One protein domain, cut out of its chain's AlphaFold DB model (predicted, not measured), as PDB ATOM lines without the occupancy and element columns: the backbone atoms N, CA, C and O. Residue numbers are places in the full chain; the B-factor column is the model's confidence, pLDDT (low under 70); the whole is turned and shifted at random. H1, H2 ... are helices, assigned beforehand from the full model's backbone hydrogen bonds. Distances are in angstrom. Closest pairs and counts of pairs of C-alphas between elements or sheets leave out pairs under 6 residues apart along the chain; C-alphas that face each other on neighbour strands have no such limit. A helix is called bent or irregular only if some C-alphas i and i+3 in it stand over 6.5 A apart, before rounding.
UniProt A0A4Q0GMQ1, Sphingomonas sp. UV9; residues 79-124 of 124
ATOM      1  N   THR A  79      78.457 139.141 203.294       85.88
ATOM      2  CA  THR A  79      78.949 139.935 204.427       85.88
ATOM      3  C   THR A  79      79.950 141.011 204.001       85.88
ATOM      4  O   THR A  79      80.053 142.052 204.650       85.88
ATOM      5  N   THR A  80      80.634 140.814 202.871       89.94
ATOM      6  CA  THR A  80      81.664 141.722 202.336       89.94
ATOM      7  C   THR A  80      81.259 142.351 201.003       89.94
ATOM      8  O   THR A  80      80.381 141.857 200.298       89.94
ATOM      9  N   ALA A  81      81.892 143.466 200.625       87.50
ATOM     10  CA  ALA A  81      81.630 144.105 199.332       87.50
ATOM     11  C   ALA A  81      82.083 143.218 198.157       87.50
ATOM     12  O   ALA A  81      81.441 143.199 197.103       87.50
ATOM     13  N   GLU A  82      83.154 142.456 198.363       89.19
ATOM     14  CA  GLU A  82      83.730 141.501 197.425       89.19
ATOM     15  C   GLU A  82      82.775 140.341 197.119       89.19
ATOM     16  O   GLU A  82      82.729 139.888 195.978       89.19
ATOM     17  N   GLU A  83      81.974 139.901 198.095       88.38
ATOM     18  CA  GLU A  83      80.957 138.851 197.927       88.38
ATOM     19  C   GLU A  83      79.701 139.348 197.192       88.38
ATOM     20  O   GLU A  83      79.079 138.587 196.444       88.38
ATOM     21  N   LYS A  84      79.332 140.629 197.342       88.00
ATOM     22  CA  LYS A  84      78.080 141.171 196.775       88.00
ATOM     23  C   LYS A  84      78.052 141.090 195.255       88.00
ATOM     24  O   LYS A  84      77.032 140.740 194.667       88.00
ATOM     25  N   LYS A  85      79.173 141.411 194.603       88.69
ATOM     26  CA  LYS A  85      79.278 141.425 193.136       88.69
ATOM     27  C   LYS A  85      79.090 140.037 192.492       88.69
ATOM     28  O   LYS A  85      78.279 139.943 191.570       88.69
ATOM     29  N   PRO A  86      79.806 138.967 192.897       86.94
ATOM     30  CA  PRO A  86      79.602 137.635 192.330       86.94
ATOM     31  C   PRO A  86      78.215 137.068 192.648       86.94
ATOM     32  O   PRO A  86      77.644 136.413 191.779       86.94
ATOM     33  N   ILE A  87      77.643 137.361 193.822       87.12
ATOM     34  CA  ILE A  87      76.274 136.950 194.168       87.12
ATOM     35  C   ILE A  87      75.250 137.649 193.268       87.12
ATOM     36  O   ILE A  87      74.460 136.971 192.623       87.12
ATOM     37  N   ALA A  88      75.327 138.973 193.113       87.56
ATOM     38  CA  ALA A  88      74.432 139.701 192.210       87.56
ATOM     39  C   ALA A  88      74.550 139.213 190.753       87.56
ATOM     40  O   ALA A  88      73.553 139.116 190.041       87.56
ATOM     41  N   ARG A  89      75.765 138.857 190.309       89.38
ATOM     42  CA  ARG A  89      75.979 138.244 188.991       89.38
ATOM     43  C   ARG A  89      75.314 136.870 188.889       89.38
ATOM     44  O   ARG A  89      74.680 136.600 187.875       89.38
ATOM     45  N   ARG A  90      75.477 136.007 189.897       88.69
ATOM     46  CA  ARG A  90      74.807 134.699 189.961       88.69
ATOM     47  C   ARG A  90      73.296 134.882 189.861       88.69
ATOM     48  O   ARG A  90      72.680 134.223 189.038       88.69
ATOM     49  N   ASP A  91      72.731 135.782 190.657       88.38
ATOM     50  CA  ASP A  91      71.285 135.995 190.716       88.38
ATOM     51  C   ASP A  91      70.743 136.494 189.375       88.38
ATOM     52  O   ASP A  91      69.756 135.959 188.883       88.38
ATOM     53  N   SER A  92      71.445 137.427 188.721       92.81
ATOM     54  CA  SER A  92      71.092 137.874 187.369       92.81
ATOM     55  C   SER A  92      71.135 136.743 186.339       92.81
ATOM     56  O   SER A  92      70.273 136.701 185.471       92.81
ATOM     57  N   ILE A  93      72.121 135.839 186.413       91.81
ATOM     58  CA  ILE A  93      72.203 134.678 185.512       91.81
ATOM     59  C   ILE A  93      71.054 133.706 185.794       91.81
ATOM     60  O   ILE A  93      70.453 133.184 184.867       91.81
ATOM     61  N   LEU A  94      70.734 133.448 187.063       90.00
ATOM     62  CA  LEU A  94      69.641 132.543 187.422       90.00
ATOM     63  C   LEU A  94      68.273 133.095 186.999       90.00
ATOM     64  O   LEU A  94      67.402 132.314 186.617       90.00
ATOM     65  N   ASP A  95      68.092 134.414 187.035       93.12
ATOM     66  CA  ASP A  95      66.867 135.073 186.580       93.12
ATOM     67  C   ASP A  95      66.663 134.926 185.063       93.12
ATOM     68  O   ASP A  95      65.569 134.574 184.623       93.12
ATOM     69  N   THR A  96      67.715 135.108 184.253       96.44
ATOM     70  CA  THR A  96      67.584 135.098 182.782       96.44
ATOM     71  C   THR A  96      67.827 133.736 182.131       96.44
ATOM     72  O   THR A  96      67.187 133.418 181.132       96.44
ATOM     73  N   GLU A  97      68.708 132.903 182.689       95.69
ATOM     74  CA  GLU A  97      69.217 131.685 182.031       95.69
ATOM     75  C   GLU A  97      68.602 130.380 182.573       95.69
ATOM     76  O   GLU A  97      69.034 129.283 182.219       95.69
ATOM     77  N   SER A  98      67.581 130.445 183.437       95.75
ATOM     78  CA  SER A  98      66.971 129.250 184.055       95.75
ATOM     79  C   SER A  98      65.849 128.592 183.237       95.75
ATOM     80  O   SER A  98      65.270 127.592 183.676       95.75
ATOM     81  N   GLY A  99      65.563 129.090 182.027       97.38
ATOM     82  CA  GLY A  99      64.490 128.581 181.162       97.38
ATOM     83  C   GLY A  99      64.614 127.087 180.841       97.38
ATOM     84  O   GLY A  99      63.640 126.346 180.987       97.38
ATOM     85  N   TYR A 100      65.823 126.618 180.504       95.94
ATOM     86  CA  TYR A 100      66.069 125.197 180.213       95.94
ATOM     87  C   TYR A 100      65.706 124.301 181.411       95.94
ATOM     88  O   TYR A 100      65.061 123.264 181.255       95.94
ATOM     89  N   SER A 101      66.082 124.729 182.620       95.38
ATOM     90  CA  SER A 101      65.860 123.990 183.862       95.38
ATOM     91  C   SER A 101      64.374 123.951 184.217       95.38
ATOM     92  O   SER A 101      63.858 122.914 184.640       95.38
ATOM     93  N   HIS A 102      63.648 125.052 183.990       96.88
ATOM     94  CA  HIS A 102      62.202 125.088 184.187       96.88
ATOM     95  C   HIS A 102      61.475 124.082 183.284       96.88
ATOM     96  O   HIS A 102      60.650 123.307 183.780       96.88
ATOM     97  N   GLU A 103      61.799 124.059 181.988       97.38
ATOM     98  CA  GLU A 103      61.169 123.150 181.025       97.38
ATOM     99  C   GLU A 103      61.513 121.687 181.336       97.38
ATOM    100  O   GLU A 103      60.613 120.863 181.511       97.38
ATOM    101  N   GLN A 104      62.798 121.371 181.543       95.38
ATOM    102  CA  GLN A 104      63.246 120.020 181.910       95.38
ATOM    103  C   GLN A 104      62.616 119.521 183.216       95.38
ATOM    104  O   GLN A 104      62.323 118.335 183.357       95.38
ATOM    105  N   ARG A 105      62.371 120.410 184.186       94.69
ATOM    106  CA  ARG A 105      61.740 120.039 185.461       94.69
ATOM    107  C   ARG A 105      60.238 119.789 185.331       94.69
ATOM    108  O   ARG A 105      59.695 118.990 186.091       94.69
ATOM    109  N   THR A 106      59.548 120.504 184.445       96.19
ATOM    110  CA  THR A 106      58.077 120.525 184.421       96.19
ATOM    111  C   THR A 106      57.473 119.708 183.287       96.19
ATOM    112  O   THR A 106      56.393 119.138 183.476       96.19
ATOM    113  N   ARG A 107      58.127 119.640 182.125       96.38
ATOM    114  CA  ARG A 107      57.652 118.962 180.909       96.38
ATOM    115  C   ARG A 107      58.776 118.191 180.186       96.38
ATOM    116  O   ARG A 107      58.901 118.299 178.966       96.38
ATOM    117  N   PRO A 108      59.567 117.353 180.887       93.69
ATOM    118  CA  PRO A 108      60.716 116.687 180.274       93.69
ATOM    119  C   PRO A 108      60.342 115.812 179.073       93.69
ATOM    120  O   PRO A 108      61.070 115.813 178.092       93.69
ATOM    121  N   GLN A 109      59.199 115.112 179.096       93.38
ATOM    122  CA  GLN A 109      58.773 114.267 177.969       93.38
ATOM    123  C   GLN A 109      58.375 115.078 176.731       93.38
ATOM    124  O   GLN A 109      58.579 114.616 175.612       93.38
ATOM    125  N   THR A 110      57.812 116.277 176.908       95.62
ATOM    126  CA  THR A 110      57.498 117.161 175.778       95.62
ATOM    127  C   THR A 110      58.785 117.615 175.097       95.62
ATOM    128  O   THR A 110      58.893 117.542 173.875       95.62
ATOM    129  N   LEU A 111      59.767 118.041 175.897       95.69
ATOM    130  CA  LEU A 111      61.079 118.447 175.408       95.69
ATOM    131  C   LEU A 111      61.823 117.281 174.735       95.69
ATOM    132  O   LEU A 111      62.396 117.469 173.667       95.69
ATOM    133  N   ASP A 112      61.766 116.082 175.318       93.25
ATOM    134  CA  ASP A 112      62.438 114.880 174.808       93.25
ATOM    135  C   ASP A 112      61.978 114.511 173.392       93.25
ATOM    136  O   ASP A 112      62.808 114.288 172.517       93.25
ATOM    137  N   VAL A 113      60.669 114.552 173.116       94.75
ATOM    138  CA  VAL A 113      60.141 114.295 171.762       94.75
ATOM    139  C   VAL A 113      60.699 115.296 170.745       94.75
ATOM    140  O   VAL A 113      61.074 114.902 169.644       94.75
ATOM    141  N   ALA A 114      60.786 116.579 171.108       93.75
ATOM    142  CA  ALA A 114      61.328 117.608 170.221       93.75
ATOM    143  C   ALA A 114      62.844 117.451 169.997       93.75
ATOM    144  O   ALA A 114      63.328 117.608 168.877       93.75
ATOM    145  N   MET A 115      63.591 117.122 171.054       95.06
ATOM    146  CA  MET A 115      65.039 116.911 170.998       95.06
ATOM    147  C   MET A 115      65.406 115.638 170.224       95.06
ATOM    148  O   MET A 115      66.352 115.644 169.441       95.06
ATOM    149  N   ALA A 116      64.646 114.556 170.388       95.06
ATOM    150  CA  ALA A 116      64.907 113.287 169.715       95.06
ATOM    151  C   ALA A 116      64.760 113.368 168.185       95.06
ATOM    152  O   ALA A 116      65.433 112.627 167.469       95.06
ATOM    153  N   ASP A 117      63.904 114.262 167.682       96.62
ATOM    154  CA  ASP A 117      63.615 114.396 166.250       96.62
ATOM    155  C   ASP A 117      64.631 115.283 165.500       96.62
ATOM    156  O   ASP A 117      64.798 115.156 164.287       96.62
ATOM    157  N   SER A 118      65.357 116.168 166.200       96.75
ATOM    158  CA  SER A 118      66.217 117.176 165.563       96.75
ATOM    159  C   SER A 118      67.619 117.261 166.178       96.75
ATOM    160  O   SER A 118      67.805 117.917 167.206       96.75
ATOM    161  N   PRO A 119      68.665 116.723 165.517       95.75
ATOM    162  CA  PRO A 119      70.040 116.858 166.003       95.75
ATOM    163  C   PRO A 119      70.535 118.313 166.004       95.75
ATOM    164  O   PRO A 119      71.371 118.672 166.826       95.75
ATOM    165  N   VAL A 120      70.008 119.165 165.115       97.38
ATOM    166  CA  VAL A 120      70.300 120.610 165.128       97.38
ATOM    167  C   VAL A 120      69.637 121.278 166.332       97.38
ATOM    168  O   VAL A 120      70.249 122.140 166.948       97.38
ATOM    169  N   GLY A 121      68.422 120.852 166.693       95.00
ATOM    170  CA  GLY A 121      67.722 121.341 167.881       95.00
ATOM    171  C   GLY A 121      68.431 120.972 169.183       95.00
ATOM    172  O   GLY A 121      68.480 121.787 170.090       95.00
ATOM    173  N   VAL A 122      69.030 119.780 169.262       95.25
ATOM    174  CA  VAL A 122      69.838 119.358 170.424       95.25
ATOM    175  C   VAL A 122      71.147 120.142 170.542       95.25
ATOM    176  O   VAL A 122      71.649 120.323 171.647       95.25
ATOM    177  N   ALA A 123      71.730 120.560 169.417       95.56
ATOM    178  CA  ALA A 123      73.021 121.245 169.387       95.56
ATOM    179  C   ALA A 123      72.940 122.766 169.616       95.56
ATOM    180  O   ALA A 123      73.984 123.379 169.844       95.56
ATOM    181  N   ALA A 124      71.748 123.360 169.485       91.69
ATOM    182  CA  ALA A 124      71.495 124.794 169.643       91.69
ATOM    183  C   ALA A 124      71.420 125.205 171.120       91.69
ATOM    184  O   ALA A 124      71.967 126.286 171.433       91.69
TER     185      ALA A 124
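This is residues 79 to 124 of the 124 residues of a protein of Sphingomonas sp. UV9 (UniProt A0A4Q0GMQ1). A long straight helix, H1, sticks out as a free arm, and at its far end three short helices, H2, H3 and H4, follow one another round an open hook. The arm makes much of the length: residues 79 to 99, of which 81 to 97 belong to H1, stand free, while contacts within the hook are few. The printed part has 46 residues with four named helices, H1, H2, H3 and H4 in chain order, and no named strand; its class is all helix. It is extended, with a radius of gyration of the C-alphas of 16.0 A, and spans 48 by 21 by 11 A.

Start at Thr 79 and go on to C-alpha 81 at (81.630, 144.105, 199.332), where H1 begins. From there H1, residues 81 to 97, runs 24.7 A to C-alpha 97 at (69.217, 131.685, 182.031). It is neither bent nor irregular, but only just: C-alphas 82 and 85 are 6.2 A apart. After Ser 98 you reach H2, residues 99 to 106, 10.8 A long. Beyond Arg 107 look for H3, residues 108 to 117, which covers 14.5 A. Past Ser 118 comes H4, residues 119 to 123, 6.3 A long, which ends at C-alpha 123 at (73.021, 121.245, 169.387).

Look first at H1, which touches no helix. H1 and H2 meet only through their link, and H1 is apart from H3 and from H4. Next compare H2 with H3: they are close but not clearly touching, and their closest C-alphas, those of Gln 104 and Leu 111, are 7.0 A apart. Their lines stand at a steep tilt of 63 degrees, opposite ways. H3 and H4 touch only at the corner by their link, with the C-alphas of Met 115 and Val 122 the closest at 5.4 A. H2 and H4 are apart. In the backbone, each O i to N i+4 pair is within hydrogen-bond range in H2 and H4, against 11 of 13 in H1 and 5 of 6 in H3.

The two C-alphas farthest apart are those of Thr 80 and Asp 117, at 48.7 A, while the first and last printed, Thr 79 and Ala 124, are 38.7 A apart. Ala 124 is the chain's last residue. The printed part has no cut. The links H1 to H2, H2 to H3 and H3 to H4 are tight, with one residue in each, and no link is long. The mean pLDDT of the printed part is 93.1, and no printed residue is under 70.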